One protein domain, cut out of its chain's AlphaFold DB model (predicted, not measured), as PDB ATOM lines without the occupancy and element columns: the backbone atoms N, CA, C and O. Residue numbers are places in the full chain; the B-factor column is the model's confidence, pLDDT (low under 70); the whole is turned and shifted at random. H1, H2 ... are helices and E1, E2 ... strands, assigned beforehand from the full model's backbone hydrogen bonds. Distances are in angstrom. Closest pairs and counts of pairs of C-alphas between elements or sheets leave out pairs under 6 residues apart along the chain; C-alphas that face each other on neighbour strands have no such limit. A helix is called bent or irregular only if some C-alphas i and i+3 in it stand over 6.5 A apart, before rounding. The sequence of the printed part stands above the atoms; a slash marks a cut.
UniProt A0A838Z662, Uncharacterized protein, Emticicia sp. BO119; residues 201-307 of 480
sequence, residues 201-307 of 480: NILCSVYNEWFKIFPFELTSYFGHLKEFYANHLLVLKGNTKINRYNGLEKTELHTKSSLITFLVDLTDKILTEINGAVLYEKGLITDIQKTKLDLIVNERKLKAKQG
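This is residues 201 to 307 of the 480 residues of an uncharacterized protein of Emticicia sp. BO119 (UniProt A0A838Z662). A loose, long body has the two-stranded hairpin E1 and E2 at one end, the helices H1 and H3 side by side over part of their length with H2 near H1, and H4 and the first residues of H5 at the other end. H5 folds back from that end, and its last residues come near the end of H1. The printed part has 107 residues, with named elements in the order H1, H2, E1, E2, H3, H4, H5; E1 and E2 are antiparallel, and the class is mostly helix. It is loose, with a radius of gyration of the C-alphas of 17.3 A, and spans 59 by 34 by 19 A.

E1 is residues 236 to 242, 14.5 A long, and E2 is 249 to 253, 12.6 A. H3 is residues 256 to 273, 25.7 A. H1 is 201 to 213, 18.0 A, from C-alpha 201 at (249.247, 158.937, 260.452). H2 is 223 to 231, 14.1 A; it is irregular, only just, with C-alphas 224 and 227 6.9 A apart. H4 is 276 to 281, 8.6 A. H5 is 288 to 306, 26.8 A, ending with C-alpha 306 at (228.703, 165.442, 257.304).

E1 and E2 form an antiparallel hairpin at 161 degrees; N 237 and O 252 are 2.7 A apart, within hydrogen-bond range. E1 and H3 are apart, only just, at 8.5 A. H3 touches H1 with residues 256 to 263 alone, at a shallow tilt of 25 degrees, the same way; the closest C-alphas, of Leu 203 and Lys 256, are 6.0 A apart. H2 is close to but not clearly touching H1, at a shallow tilt of 11 degrees, opposite ways; the closest C-alphas, of Phe 211 and Tyr 229, are 7.6 A apart. H5 is close to but not clearly touching H1, at a tilt of 37 degrees, only just steep, opposite ways; the closest C-alphas, of Ile 213 and Lys 305, are 6.8 A apart. H3 and H4 meet only through their link. H4 and H5 are apart. In H1, H3, H4 and H5 every O i to N i+4 pair is within hydrogen-bond range; in H2, 3 of 5 are.

The C-alphas farthest apart, of Tyr 245 and Gln 289, are 59.4 A apart. The printed part has no cut, and no link is long. The mean pLDDT of the printed part is 88.5, and no printed residue is under 70.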
ATOM      1  N   ASN A 201     249.964 157.679 260.650       87.38
ATOM      2  CA  ASN A 201     249.247 158.937 260.452       87.38
ATOM      3  C   ASN A 201     247.917 158.702 259.716       87.38
ATOM      4  O   ASN A 201     246.925 159.368 260.022       87.38
ATOM      5  N   ILE A 202     247.839 157.715 258.811       88.56
ATOM      6  CA  ILE A 202     246.575 157.322 258.163       88.56
ATOM      7  C   ILE A 202     245.614 156.686 259.172       88.56
ATOM      8  O   ILE A 202     244.426 157.000 259.170       88.56
ATOM      9  N   LEU A 203     246.093 155.810 260.056       90.69
ATOM     10  CA  LEU A 203     245.228 155.217 261.083       90.69
ATOM     11  C   LEU A 203     244.738 156.268 262.083       90.69
ATOM     12  O   LEU A 203     243.553 156.312 262.414       90.69
ATOM     13  N   CYS A 204     245.636 157.150 262.522       89.12
ATOM     14  CA  CYS A 204     245.294 158.225 263.441       89.12
ATOM     15  C   CYS A 204     244.344 159.234 262.799       89.12
ATOM     16  O   CYS A 204     243.459 159.731 263.486       89.12
ATOM     17  N   SER A 205     244.464 159.523 261.498       89.69
ATOM     18  CA  SER A 205     243.513 160.408 260.818       89.69
ATOM     19  C   SER A 205     242.108 159.807 260.782       89.69
ATOM     20  O   SER A 205     241.167 160.491 261.178       89.69
ATOM     21  N   VAL A 206     241.971 158.519 260.449       91.94
ATOM     22  CA  VAL A 206     240.684 157.798 260.499       91.94
ATOM     23  C   VAL A 206     240.087 157.819 261.908       91.94
ATOM     24  O   VAL A 206     238.910 158.136 262.082       91.94
ATOM     25  N   TYR A 207     240.899 157.532 262.928       92.25
ATOM     26  CA  TYR A 207     240.449 157.580 264.316       92.25
ATOM     27  C   TYR A 207     240.020 158.991 264.744       92.25
ATOM     28  O   TYR A 207     238.952 159.175 265.327       92.25
ATOM     29  N   ASN A 208     240.818 160.004 264.406       90.31
ATOM     30  CA  ASN A 208     240.544 161.399 264.733       90.31
ATOM     31  C   ASN A 208     239.292 161.927 264.025       90.31
ATOM     32  O   ASN A 208     238.566 162.735 264.602       90.31
ATOM     33  N   GLU A 209     239.023 161.499 262.790       91.12
ATOM     34  CA  GLU A 209     237.776 161.815 262.088       91.12
ATOM     35  C   GLU A 209     236.571 161.240 262.829       91.12
ATOM     36  O   GLU A 209     235.639 161.986 263.144       91.12
ATOM     37  N   TRP A 210     236.618 159.955 263.191       94.12
ATOM     38  CA  TRP A 210     235.576 159.332 264.003       94.12
ATOM     39  C   TRP A 210     235.383 160.068 265.337       94.12
ATOM     40  O   TRP A 210     234.265 160.480 265.651       94.12
ATOM     41  N   PHE A 211     236.467 160.334 266.072       93.38
ATOM     42  CA  PHE A 211     236.432 161.017 267.368       93.38
ATOM     43  C   PHE A 211     235.839 162.431 267.264       93.38
ATOM     44  O   PHE A 211     235.043 162.844 268.108       93.38
ATOM     45  N   LYS A 212     236.177 163.177 266.202       91.19
ATOM     46  CA  LYS A 212     235.618 164.512 265.931       91.19
ATOM     47  C   LYS A 212     234.138 164.462 265.580       91.19
ATOM     48  O   LYS A 212     233.415 165.401 265.919       91.19
ATOM     49  N   ILE A 213     233.685 163.441 264.857       91.25
ATOM     50  CA  ILE A 213     232.292 163.320 264.412       91.25
ATOM     51  C   ILE A 213     231.395 162.864 265.563       91.25
ATOM     52  O   ILE A 213     230.312 163.436 265.730       91.25
ATOM     53  N   PHE A 214     231.868 161.917 266.377       92.69
ATOM     54  CA  PHE A 214     231.107 161.310 267.462       92.69
ATOM     55  C   PHE A 214     230.528 162.371 268.429       92.69
ATOM     56  O   PHE A 214     231.222 163.324 268.807       92.69
ATOM     57  N   PRO A 215     229.245 162.269 268.831       91.88
ATOM     58  CA  PRO A 215     228.542 163.331 269.553       91.88
ATOM     59  C   PRO A 215     228.844 163.348 271.063       91.88
ATOM     60  O   PRO A 215     227.933 163.360 271.886       91.88
ATOM     61  N   PHE A 216     230.120 163.413 271.457       92.12
ATOM     62  CA  PHE A 216     230.524 163.494 272.871       92.12
ATOM     63  C   PHE A 216     229.973 164.729 273.606       92.12
ATOM     64  O   PHE A 216     229.811 164.712 274.821       92.12
ATOM     65  N   GLU A 217     229.631 165.797 272.881       86.62
ATOM     66  CA  GLU A 217     229.001 166.999 273.449       86.62
ATOM     67  C   GLU A 217     227.562 166.752 273.940       86.62
ATOM     68  O   GLU A 217     227.005 167.570 274.675       86.62
ATOM     69  N   LEU A 218     226.946 165.624 273.567       88.19
ATOM     70  CA  LEU A 218     225.682 165.165 274.131       88.19
ATOM     71  C   LEU A 218     225.936 164.592 275.535       88.19
ATOM     72  O   LEU A 218     225.932 163.381 275.752       88.19
ATOM     73  N   THR A 219     226.192 165.490 276.489       83.19
ATOM     74  CA  THR A 219     226.663 165.165 277.850       83.19
ATOM     75  C   THR A 219     225.785 164.154 278.586       83.19
ATOM     76  O   THR A 219     226.319 163.283 279.265       83.19
ATOM     77  N   SER A 220     224.464 164.212 278.386       83.75
ATOM     78  CA  SER A 220     223.503 163.275 278.990       83.75
ATOM     79  C   SER A 220     223.652 161.826 278.499       83.75
ATOM     80  O   SER A 220     223.193 160.916 279.180       83.75
ATOM     81  N   TYR A 221     224.270 161.609 277.334       89.75
ATOM     82  CA  TYR A 221     224.487 160.282 276.750       89.75
ATOM     83  C   TYR A 221     225.967 159.905 276.806       89.75
ATOM     84  O   TYR A 221     226.346 158.977 277.510       89.75
ATOM     85  N   PHE A 222     226.820 160.644 276.095       92.69
ATOM     86  CA  PHE A 222     228.175 160.191 275.762       92.69
ATOM     87  C   PHE A 222     229.293 161.033 276.376       92.69
ATOM     88  O   PHE A 222     230.461 160.694 276.208       92.69
ATOM     89  N   GLY A 223     228.974 162.122 277.084       89.94
ATOM     90  CA  GLY A 223     229.991 163.062 277.581       89.94
ATOM     91  C   GLY A 223     231.071 162.412 278.443       89.94
ATOM     92  O   GLY A 223     232.248 162.730 278.293       89.94
ATOM     93  N   HIS A 224     230.686 161.440 279.270       90.38
ATOM     94  CA  HIS A 224     231.597 160.694 280.139       90.38
ATOM     95  C   HIS A 224     232.625 159.834 279.378       90.38
ATOM     96  O   HIS A 224     233.658 159.485 279.937       90.38
ATOM     97  N   LEU A 225     232.377 159.510 278.104       93.75
ATOM     98  CA  LEU A 225     233.280 158.701 277.278       93.75
ATOM     99  C   LEU A 225     234.377 159.530 276.600       93.75
ATOM    100  O   LEU A 225     235.359 158.969 276.114       93.75
ATOM    101  N   LYS A 226     234.220 160.859 276.542       93.94
ATOM    102  CA  LYS A 226     235.102 161.741 275.769       93.94
ATOM    103  C   LYS A 226     236.555 161.637 276.215       93.94
ATOM    104  O   LYS A 226     237.437 161.513 275.375       93.94
ATOM    105  N   GLU A 227     236.791 161.698 277.522       92.56
ATOM    106  CA  GLU A 227     238.141 161.656 278.094       92.56
ATOM    107  C   GLU A 227     238.788 160.284 277.910       92.56
ATOM    108  O   GLU A 227     239.961 160.203 277.553       92.56
ATOM    109  N   PHE A 228     238.009 159.210 278.070       91.56
ATOM    110  CA  PHE A 228     238.483 157.858 277.804       91.56
ATOM    111  C   PHE A 228     239.002 157.751 276.367       91.56
ATOM    112  O   PHE A 228     240.173 157.456 276.162       91.56
ATOM    113  N   TYR A 229     238.182 158.077 275.367       91.81
ATOM    114  CA  TYR A 229     238.606 157.957 273.973       91.81
ATOM    115  C   TYR A 229     239.670 158.993 273.577       91.81
ATOM    116  O   TYR A 229     240.574 158.659 272.827       91.81
ATOM    117  N   ALA A 230     239.675 160.202 274.144       89.62
ATOM    118  CA  ALA A 230     240.742 161.174 273.877       89.62
ATOM    119  C   ALA A 230     242.142 160.655 274.256       89.62
ATOM    120  O   ALA A 230     243.123 161.018 273.612       89.62
ATOM    121  N   ASN A 231     242.221 159.811 275.289       84.88
ATOM    122  CA  ASN A 231     243.477 159.314 275.850       84.88
ATOM    123  C   ASN A 231     243.834 157.881 275.408       84.88
ATOM    124  O   ASN A 231     244.897 157.389 275.779       84.88
ATOM    125  N   HIS A 232     242.977 157.197 274.640       82.75
ATOM    126  CA  HIS A 232     243.199 155.806 274.224       82.75
ATOM    127  C   HIS A 232     243.436 155.694 272.719       82.75
ATOM    128  O   HIS A 232     242.596 156.060 271.899       82.75
ATOM    129  N   LEU A 233     244.573 155.104 272.349       79.31
ATOM    130  CA  LEU A 233     244.949 154.908 270.955       79.31
ATOM    131  C   LEU A 233     244.315 153.626 270.386       79.31
ATOM    132  O   LEU A 233     244.891 152.543 270.463       79.31
ATOM    133  N   LEU A 234     243.141 153.751 269.761       85.94
ATOM    134  CA  LEU A 234     242.393 152.615 269.193       85.94
ATOM    135  C   LEU A 234     242.957 152.062 267.868       85.94
ATOM    136  O   LEU A 234     242.318 151.244 267.215       85.94
ATOM    137  N   VAL A 235     244.141 152.508 267.441       87.38
ATOM    138  CA  VAL A 235     244.812 151.970 266.239       87.38
ATOM    139  C   VAL A 235     245.505 150.629 266.514       87.38
ATOM    140  O   VAL A 235     245.879 149.918 265.579       87.38
ATOM    141  N   LEU A 236     245.655 150.284 267.796       86.88
ATOM    142  CA  LEU A 236     246.196 149.026 268.293       86.88
ATOM    143  C   LEU A 236     245.107 147.945 268.311       86.88
ATOM    144  O   LEU A 236     244.004 148.168 268.807       86.88
ATOM    145  N   LYS A 237     245.428 146.765 267.786       84.38
ATOM    146  CA  LYS A 237     244.525 145.623 267.664       84.38
ATOM    147  C   LYS A 237     244.758 144.626 268.798       84.38
ATOM    148  O   LYS A 237     245.814 144.004 268.893       84.38
ATOM    149  N   GLY A 238     243.703 144.384 269.574       76.44
ATOM    150  CA  GLY A 238     243.666 143.331 270.588       76.44
ATOM    151  C   GLY A 238     244.536 143.613 271.815       76.44
ATOM    152  O   GLY A 238     244.919 144.748 272.085       76.44
ATOM    153  N   ASN A 239     244.802 142.556 272.585       76.38
ATOM    154  CA  ASN A 239     245.618 142.644 273.792       76.38
ATOM    155  C   ASN A 239     247.105 142.615 273.441       76.38
ATOM    156  O   ASN A 239     247.540 141.800 272.624       76.38
ATOM    157  N   THR A 240     247.878 143.444 274.134       81.25
ATOM    158  CA  THR A 240     249.336 143.408 274.097       81.25
ATOM    159  C   THR A 240     249.855 142.066 274.600       81.25
ATOM    160  O   THR A 240     249.455 141.591 275.666       81.25
ATOM    161  N   LYS A 241     250.774 141.461 273.846       86.19
ATOM    162  CA  LYS A 241     251.548 140.302 274.294       86.19
ATOM    163  C   LYS A 241     252.917 140.758 274.772       86.19
ATOM    164  O   LYS A 241     253.558 141.551 274.095       86.19
ATOM    165  N   ILE A 242     253.372 140.250 275.911       91.12
ATOM    166  CA  ILE A 242     254.713 140.536 276.431       91.12
ATOM    167  C   ILE A 242     255.596 139.333 276.129       91.12
ATOM    168  O   ILE A 242     255.304 138.232 276.594       91.12
ATOM    169  N   ASN A 243     256.677 139.546 275.379       92.00
ATOM    170  CA  ASN A 243     257.649 138.497 275.105       92.00
ATOM    171  C   ASN A 243     258.402 138.127 276.392       92.00
ATOM    172  O   ASN A 243     259.033 138.971 277.039       92.00
ATOM    173  N   ARG A 244     258.354 136.843 276.758       93.62
ATOM    174  CA  ARG A 244     258.810 136.339 278.068       93.62
ATOM    175  C   ARG A 244     260.309 136.503 278.321       93.62
ATOM    176  O   ARG A 244     260.724 136.559 279.475       93.62
ATOM    177  N   TYR A 245     261.117 136.565 277.265       92.44
ATOM    178  CA  TYR A 245     262.581 136.575 277.368       92.44
ATOM    179  C   TYR A 245     263.176 137.971 277.343       92.44
ATOM    180  O   TYR A 245     264.316 138.174 277.759       92.44
ATOM    181  N   ASN A 246     262.426 138.930 276.813       88.44
ATOM    182  CA  ASN A 246     262.988 140.217 276.454       88.44
ATOM    183  C   ASN A 246     262.141 141.405 276.941       88.44
ATOM    184  O   ASN A 246     262.613 142.542 276.917       88.44
ATOM    185  N   GLY A 247     260.930 141.124 277.440       88.81
ATOM    186  CA  GLY A 247     260.019 142.091 278.045       88.81
ATOM    187  C   GLY A 247     259.379 143.062 277.058       88.81
ATOM    188  O   GLY A 247     258.693 143.981 277.494       88.81
ATOM    189  N   LEU A 248     259.599 142.896 275.750       86.19
ATOM    190  CA  LEU A 248     258.994 143.745 274.736       86.19
ATOM    191  C   LEU A 248     257.510 143.434 274.592       86.19
ATOM    192  O   LEU A 248     257.093 142.283 274.447       86.19
ATOM    193  N   GLU A 249     256.736 144.508 274.580       85.56
ATOM    194  CA  GLU A 249     255.329 144.499 274.236       85.56
ATOM    195  C   GLU A 249     255.159 144.430 272.716       85.56
ATOM    196  O   GLU A 249     255.710 145.235 271.963       85.56
ATOM    197  N   LYS A 250     254.378 143.453 272.267       82.50
ATOM    198  CA  LYS A 250     254.019 143.228 270.875       82.50
ATOM    199  C   LYS A 250     252.515 143.366 270.725       82.50
ATOM    200  O   LYS A 250     251.747 142.597 271.308       82.50
ATOM    201  N   THR A 251     252.122 144.316 269.887       83.25
ATOM    202  CA  THR A 251     250.724 144.578 269.555       83.25
ATOM    203  C   THR A 251     250.587 144.726 268.054       83.25
ATOM    204  O   THR A 251     251.402 145.377 267.401       83.25
ATOM    205  N   GLU A 252     249.564 144.089 267.493       84.69
ATOM    206  CA  GLU A 252     249.243 144.250 266.080       84.69
ATOM    207  C   GLU A 252     248.619 145.624 265.846       84.69
ATOM    208  O   GLU A 252     247.858 146.125 266.670       84.69
ATOM    209  N   LEU A 253     248.904 146.231 264.699       87.69
ATOM    210  CA  LEU A 253     248.193 147.424 264.257       87.69
ATOM    211  C   LEU A 253     246.980 147.024 263.425       87.69
ATOM    212  O   LEU A 253     247.004 146.041 262.679       87.69
ATOM    213  N   HIS A 254     245.920 147.819 263.511       89.25
ATOM    214  CA  HIS A 254     244.845 147.733 262.538       89.25
ATOM    215  C   HIS A 254     245.350 148.137 261.145       89.25
ATOM    216  O   HIS A 254     246.055 149.126 260.982       89.25
ATOM    217  N   THR A 255     244.921 147.432 260.098       89.56
ATOM    218  CA  THR A 255     244.887 148.030 258.753       89.56
ATOM    219  C   THR A 255     243.777 149.080 258.696       89.56
ATOM    220  O   THR A 255     242.810 148.977 259.455       89.56
ATOM    221  N   LYS A 256     243.841 150.033 257.752       90.00
ATOM    222  CA  LYS A 256     242.781 151.044 257.560       90.00
ATOM    223  C   LYS A 256     241.382 150.418 257.506       90.00
ATOM    224  O   LYS A 256     240.489 150.860 258.221       90.00
ATOM    225  N   SER A 257     241.200 149.367 256.704       88.62
ATOM    226  CA  SER A 257     239.910 148.680 256.574       88.62
ATOM    227  C   SER A 257     239.469 148.037 257.888       88.62
ATOM    228  O   SER A 257     238.325 148.209 258.294       88.62
ATOM    229  N   SER A 258     240.380 147.350 258.587       91.69
ATOM    230  CA  SER A 258     240.044 146.718 259.868       91.69
ATOM    231  C   SER A 258     239.744 147.734 260.975       91.69
ATOM    232  O   SER A 258     238.909 147.451 261.828       91.69
ATOM    233  N   LEU A 259     240.384 148.912 260.952       93.56
ATOM    234  CA  LEU A 259     240.101 150.001 261.887       93.56
ATOM    235  C   LEU A 259     238.697 150.557 261.651       93.56
ATOM    236  O   LEU A 259     237.955 150.757 262.602       93.56
ATOM    237  N   ILE A 260     238.308 150.768 260.391       92.94
ATOM    238  CA  ILE A 260     236.957 151.238 260.054       92.94
ATOM    239  C   ILE A 260     235.908 150.242 260.550       92.94
ATOM    240  O   ILE A 260     234.964 150.655 261.216       92.94
ATOM    241  N   THR A 261     236.083 148.944 260.281       93.62
ATOM    242  CA  THR A 261     235.175 147.905 260.793       93.62
ATOM    243  C   THR A 261     235.095 147.943 262.317       93.62
ATOM    244  O   THR A 261     234.001 148.013 262.865       93.62
ATOM    245  N   PHE A 262     236.242 148.005 262.998       93.81
ATOM    246  CA  PHE A 262     236.286 148.107 264.454       93.81
ATOM    247  C   PHE A 262     235.543 149.344 264.987       93.81
ATOM    248  O   PHE A 262     234.789 149.237 265.949       93.81
ATOM    249  N   LEU A 263     235.710 150.514 264.361       95.19
ATOM    250  CA  LEU A 263     235.029 151.745 264.773       95.19
ATOM    251  C   LEU A 263     233.518 151.700 264.508       95.19
ATOM    252  O   LEU A 263     232.753 152.272 265.286       95.19
ATOM    253  N   VAL A 264     233.075 151.019 263.447       95.06
ATOM    254  CA  VAL A 264     231.649 150.771 263.179       95.06
ATOM    255  C   VAL A 264     231.053 149.896 264.277       95.06
ATOM    256  O   VAL A 264     230.070 150.302 264.897       95.06
ATOM    257  N   ASP A 265     231.687 148.764 264.580       94.62
ATOM    258  CA  ASP A 265     231.227 147.833 265.617       94.62
ATOM    259  C   ASP A 265     231.234 148.492 267.005       94.62
ATOM    260  O   ASP A 265     230.302 148.339 267.795       94.62
ATOM    261  N   LEU A 266     232.266 149.289 267.296       94.06
ATOM    262  CA  LEU A 266     232.352 150.071 268.524       94.06
ATOM    263  C   LEU A 266     231.213 151.091 268.625       94.06
ATOM    264  O   LEU A 266     230.618 151.247 269.689       94.06
ATOM    265  N   THR A 267     230.908 151.786 267.528       95.31
ATOM    266  CA  THR A 267     229.815 152.763 267.487       95.31
ATOM    267  C   THR A 267     228.474 152.080 267.736       95.31
ATOM    268  O   THR A 267     227.713 152.549 268.578       95.31
ATOM    269  N   ASP A 268     228.204 150.959 267.064       93.94
ATOM    270  CA  ASP A 268     226.987 150.167 267.268       93.94
ATOM    271  C   ASP A 268     226.843 149.719 268.730       93.94
ATOM    272  O   ASP A 268     225.808 149.943 269.363       93.94
ATOM    273  N   LYS A 269     227.926 149.204 269.322       94.69
ATOM    274  CA  LYS A 269     227.958 148.825 270.736       94.69
ATOM    275  C   LYS A 269     227.637 149.999 271.667       94.69
ATOM    276  O   LYS A 269     226.800 149.868 272.556       94.69
ATOM    277  N   ILE A 270     228.266 151.158 271.466       94.75
ATOM    278  CA  ILE A 270     228.009 152.337 272.307       94.75
ATOM    279  C   ILE A 270     226.540 152.771 272.196       94.75
ATOM    280  O   ILE A 270     225.906 153.059 273.210       94.75
ATOM    281  N   LEU A 271     225.988 152.810 270.979       92.31
ATOM    282  CA  LEU A 271     224.609 153.249 270.737       92.31
ATOM    283  C   LEU A 271     223.566 152.266 271.286       92.31
ATOM    284  O   LEU A 271     222.502 152.690 271.738       92.31
ATOM    285  N   THR A 272     223.856 150.966 271.263       90.69
ATOM    286  CA  THR A 272     222.966 149.938 271.813       90.69
ATOM    287  C   THR A 272     222.983 149.932 273.342       90.69
ATOM    288  O   THR A 272     221.919 149.858 273.958       90.69
ATOM    289  N   GLU A 273     224.150 150.097 273.972       90.75
ATOM    290  CA  GLU A 273     224.289 150.128 275.437       90.75
ATOM    291  C   GLU A 273     223.809 151.450 276.065       90.75
ATOM    292  O   GLU A 273     223.220 151.451 277.152       90.75
ATOM    293  N   ILE A 274     224.035 152.580 275.389       91.12
ATOM    294  CA  ILE A 274     223.703 153.924 275.875       91.12
ATOM    295  C   ILE A 274     222.612 154.521 274.987       91.12
ATOM    296  O   ILE A 274     222.865 155.257 274.033       91.12
ATOM    297  N   ASN A 275     221.364 154.228 275.345       89.38
ATOM    298  CA  ASN A 275     220.186 154.713 274.634       89.38
ATOM    299  C   ASN A 275     219.158 155.352 275.581       89.38
ATOM    300  O   ASN A 275     219.229 155.223 276.805       89.38
ATOM    301  N   GLY A 276     218.179 156.053 275.000       86.25
ATOM    302  CA  GLY A 276     217.191 156.821 275.760       86.25
ATOM    303  C   GLY A 276     216.348 155.981 276.723       86.25
ATOM    304  O   GLY A 276     216.043 156.463 277.809       86.25
ATOM    305  N   ALA A 277     216.018 154.734 276.372       85.94
ATOM    306  CA  ALA A 277     215.250 153.850 277.249       85.94
ATOM    307  C   ALA A 277     216.071 153.459 278.487       85.94
ATOM    308  O   ALA A 277     215.621 153.661 279.612       85.94
ATOM    309  N   VAL A 278     217.318 153.024 278.286       87.31
ATOM    310  CA  VAL A 278     218.237 152.646 279.374       87.31
ATOM    311  C   VAL A 278     218.527 153.828 280.304       87.31
ATOM    312  O   VAL A 278     218.544 153.676 281.524       87.31
ATOM    313  N   LEU A 279     218.757 155.022 279.750       86.94
ATOM    314  CA  LEU A 279     219.032 156.221 280.549       86.94
ATOM    315  C   LEU A 279     217.798 156.702 281.323       86.94
ATOM    316  O   LEU A 279     217.934 157.174 282.453       86.94
ATOM    317  N   TYR A 280     216.604 156.571 280.740       85.75
ATOM    318  CA  TYR A 280     215.345 156.872 281.415       85.75
ATOM    319  C   TYR A 280     215.091 155.911 282.583       85.75
ATOM    320  O   TYR A 280     214.836 156.364 283.696       85.75
ATOM    321  N   GLU A 281     215.238 154.601 282.364       85.69
ATOM    322  CA  GLU A 281     215.074 153.576 283.406       85.69
ATOM    323  C   GLU A 281     216.051 153.763 284.574       85.69
ATOM    324  O   GLU A 281     215.689 153.559 285.731       85.69
ATOM    325  N   LYS A 282     217.277 154.216 284.289       84.25
ATOM    326  CA  LYS A 282     218.293 154.538 285.304       84.25
ATOM    327  C   LYS A 282     218.069 155.887 286.005       84.25
ATOM    328  O   LYS A 282     218.869 156.255 286.860       84.25
ATOM    329  N   GLY A 283     217.029 156.644 285.642       81.69
ATOM    330  CA  GLY A 283     216.748 157.966 286.209       81.69
ATOM    331  C   GLY A 283     217.779 159.042 285.844       81.69
ATOM    332  O   GLY A 283     217.870 160.062 286.524       81.69
ATOM    333  N   LEU A 284     218.568 158.828 284.785       81.38
ATOM    334  CA  LEU A 284     219.621 159.750 284.343       81.38
ATOM    335  C   LEU A 284     219.080 160.861 283.427       81.38
ATOM    336  O   LEU A 284     219.695 161.921 283.309       81.38
ATOM    337  N   ILE A 285     217.904 160.660 282.822       82.56
ATOM    338  CA  ILE A 285     217.167 161.709 282.106       82.56
ATOM    339  C   ILE A 285     216.311 162.479 283.117       82.56
ATOM    340  O   ILE A 285     215.186 162.094 283.426       82.56
ATOM    341  N   THR A 286     216.862 163.572 283.643       77.38
ATOM    342  CA  THR A 286     216.225 164.395 284.688       77.38
ATOM    343  C   THR A 286     215.414 165.570 284.136       77.38
ATOM    344  O   THR A 286     214.446 165.993 284.761       77.38
ATOM    345  N   ASP A 287     215.763 166.074 282.948       83.06
ATOM    346  CA  ASP A 287     215.044 167.147 282.253       83.06
ATOM    347  C   ASP A 287     214.810 166.755 280.791       83.06
ATOM    348  O   ASP A 287     215.664 166.940 279.923       83.06
ATOM    349  N   ILE A 288     213.615 166.229 280.516       83.69
ATOM    350  CA  ILE A 288     213.213 165.747 279.189       83.69
ATOM    351  C   ILE A 288     213.282 166.865 278.137       83.69
ATOM    352  O   ILE A 288     213.646 166.603 276.991       83.69
ATOM    353  N   GLN A 289     212.950 168.109 278.499       83.69
ATOM    354  CA  GLN A 289     212.952 169.223 277.545       83.69
ATOM    355  C   GLN A 289     214.378 169.636 277.190       83.69
ATOM    356  O   GLN A 289     214.676 169.857 276.014       83.69
ATOM    357  N   LYS A 290     215.273 169.686 278.181       84.50
ATOM    358  CA  LYS A 290     216.703 169.904 277.944       84.50
ATOM    359  C   LYS A 290     217.308 168.769 277.120       84.50
ATOM    360  O   LYS A 290     217.969 169.048 276.128       84.50
ATOM    361  N   THR A 291     217.031 167.511 277.459       85.75
ATOM    362  CA  THR A 291     217.535 166.357 276.703       85.75
ATOM    363  C   THR A 291     217.045 166.372 275.255       85.75
ATOM    364  O   THR A 291     217.833 166.143 274.339       85.75
ATOM    365  N   LYS A 292     215.769 166.705 275.019       87.44
ATOM    366  CA  LYS A 292     215.222 166.855 273.665       87.44
ATOM    367  C   LYS A 292     215.918 167.977 272.890       87.44
ATOM    368  O   LYS A 292     216.266 167.782 271.729       87.44
ATOM    369  N   LEU A 293     216.142 169.127 273.526       86.81
ATOM    370  CA  LEU A 293     216.879 170.237 272.922       86.81
ATOM    371  C   LEU A 293     218.314 169.827 272.558       86.81
ATOM    372  O   LEU A 293     218.762 170.102 271.446       86.81
ATOM    373  N   ASP A 294     219.012 169.143 273.464       87.44
ATOM    374  CA  ASP A 294     220.380 168.682 273.236       87.44
ATOM    375  C   ASP A 294     220.457 167.700 272.054       87.44
ATOM    376  O   ASP A 294     221.402 167.776 271.265       87.44
ATOM    377  N   LEU A 295     219.464 166.818 271.887       90.06
ATOM    378  CA  LEU A 295     219.373 165.904 270.742       90.06
ATOM    379  C   LEU A 295     219.197 166.660 269.419       90.06
ATOM    380  O   LEU A 295     219.993 166.454 268.506       90.06
ATOM    381  N   ILE A 296     218.235 167.588 269.346       90.38
ATOM    382  CA  ILE A 296     217.970 168.401 268.142       90.38
ATOM    383  C   ILE A 296     219.220 169.205 267.746       90.38
ATOM    384  O   ILE A 296     219.633 169.236 266.584       90.38
ATOM    385  N   VAL A 297     219.887 169.828 268.725       88.88
ATOM    386  CA  VAL A 297     221.120 170.596 268.491       88.88
ATOM    387  C   VAL A 297     222.264 169.700 268.011       88.88
ATOM    388  O   VAL A 297     223.003 170.087 267.102       88.88
ATOM    389  N   ASN A 298     222.446 168.514 268.597       88.44
ATOM    390  CA  ASN A 298     223.523 167.609 268.191       88.44
ATOM    391  C   ASN A 298     223.257 166.939 266.836       88.44
ATOM    392  O   ASN A 298     224.206 166.775 266.073       88.44
ATOM    393  N   GLU A 299     222.003 166.646 266.484       90.06
ATOM    394  CA  GLU A 299     221.632 166.206 265.133       90.06
ATOM    395  C   GLU A 299     222.028 167.262 264.093       90.06
ATOM    396  O   GLU A 299     222.700 166.954 263.103       90.06
ATOM    397  N   ARG A 300     221.711 168.538 264.354       90.44
ATOM    398  CA  ARG A 300     222.098 169.637 263.461       90.44
ATOM    399  C   ARG A 300     223.613 169.752 263.313       90.44
ATOM    400  O   ARG A 300     224.104 169.904 262.190       90.44
ATOM    401  N   LYS A 301     224.358 169.657 264.422       88.62
ATOM    402  CA  LYS A 301     225.832 169.647 264.418       88.62
ATOM    403  C   LYS A 301     226.382 168.473 263.608       88.62
ATOM    404  O   LYS A 301     227.316 168.671 262.838       88.62
ATOM    405  N   LEU A 302     225.813 167.277 263.755       87.50
ATOM    406  CA  LEU A 302     226.229 166.094 263.003       87.50
ATOM    407  C   LEU A 302     226.007 166.289 261.501       87.50
ATOM    408  O   LEU A 302     226.926 166.066 260.716       87.50
ATOM    409  N   LYS A 303     224.832 166.794 261.100       86.81
ATOM    410  CA  LYS A 303     224.541 167.090 259.692       86.81
ATOM    411  C   LYS A 303     225.493 168.140 259.114       86.81
ATOM    412  O   LYS A 303     225.960 167.996 257.988       86.81
ATOM    413  N   ALA A 304     225.829 169.166 259.896       85.25
ATOM    414  CA  ALA A 304     226.811 170.171 259.496       85.25
ATOM    415  C   ALA A 304     228.221 169.577 259.310       85.25
ATOM    416  O   ALA A 304     228.909 169.964 258.369       85.25
ATOM    417  N   LYS A 305     228.635 168.621 260.158       85.38
ATOM    418  CA  LYS A 305     229.917 167.900 260.021       85.38
ATOM    419  C   LYS A 305     229.946 166.959 258.813       85.38
ATOM    420  O   LYS A 305     230.978 166.874 258.162       85.38
ATOM    421  N   GLN A 306     228.836 166.274 258.510       83.25
ATOM    422  CA  GLN A 306     228.703 165.442 257.304       83.25
ATOM    423  C   GLN A 306     228.883 166.279 256.027       83.25
ATOM    424  O   GLN A 306     229.422 165.799 255.033       83.25
ATOM    425  N   GLY A 307     228.445 167.539 256.067       83.94
ATOM    426  CA  GLY A 307     228.465 168.432 254.919       83.94
ATOM    427  C   GLY A 307     227.346 168.136 253.916       83.94
ATOM    428  O   GLY A 307     226.535 167.227 254.086       83.94
TER     429      GLY A 307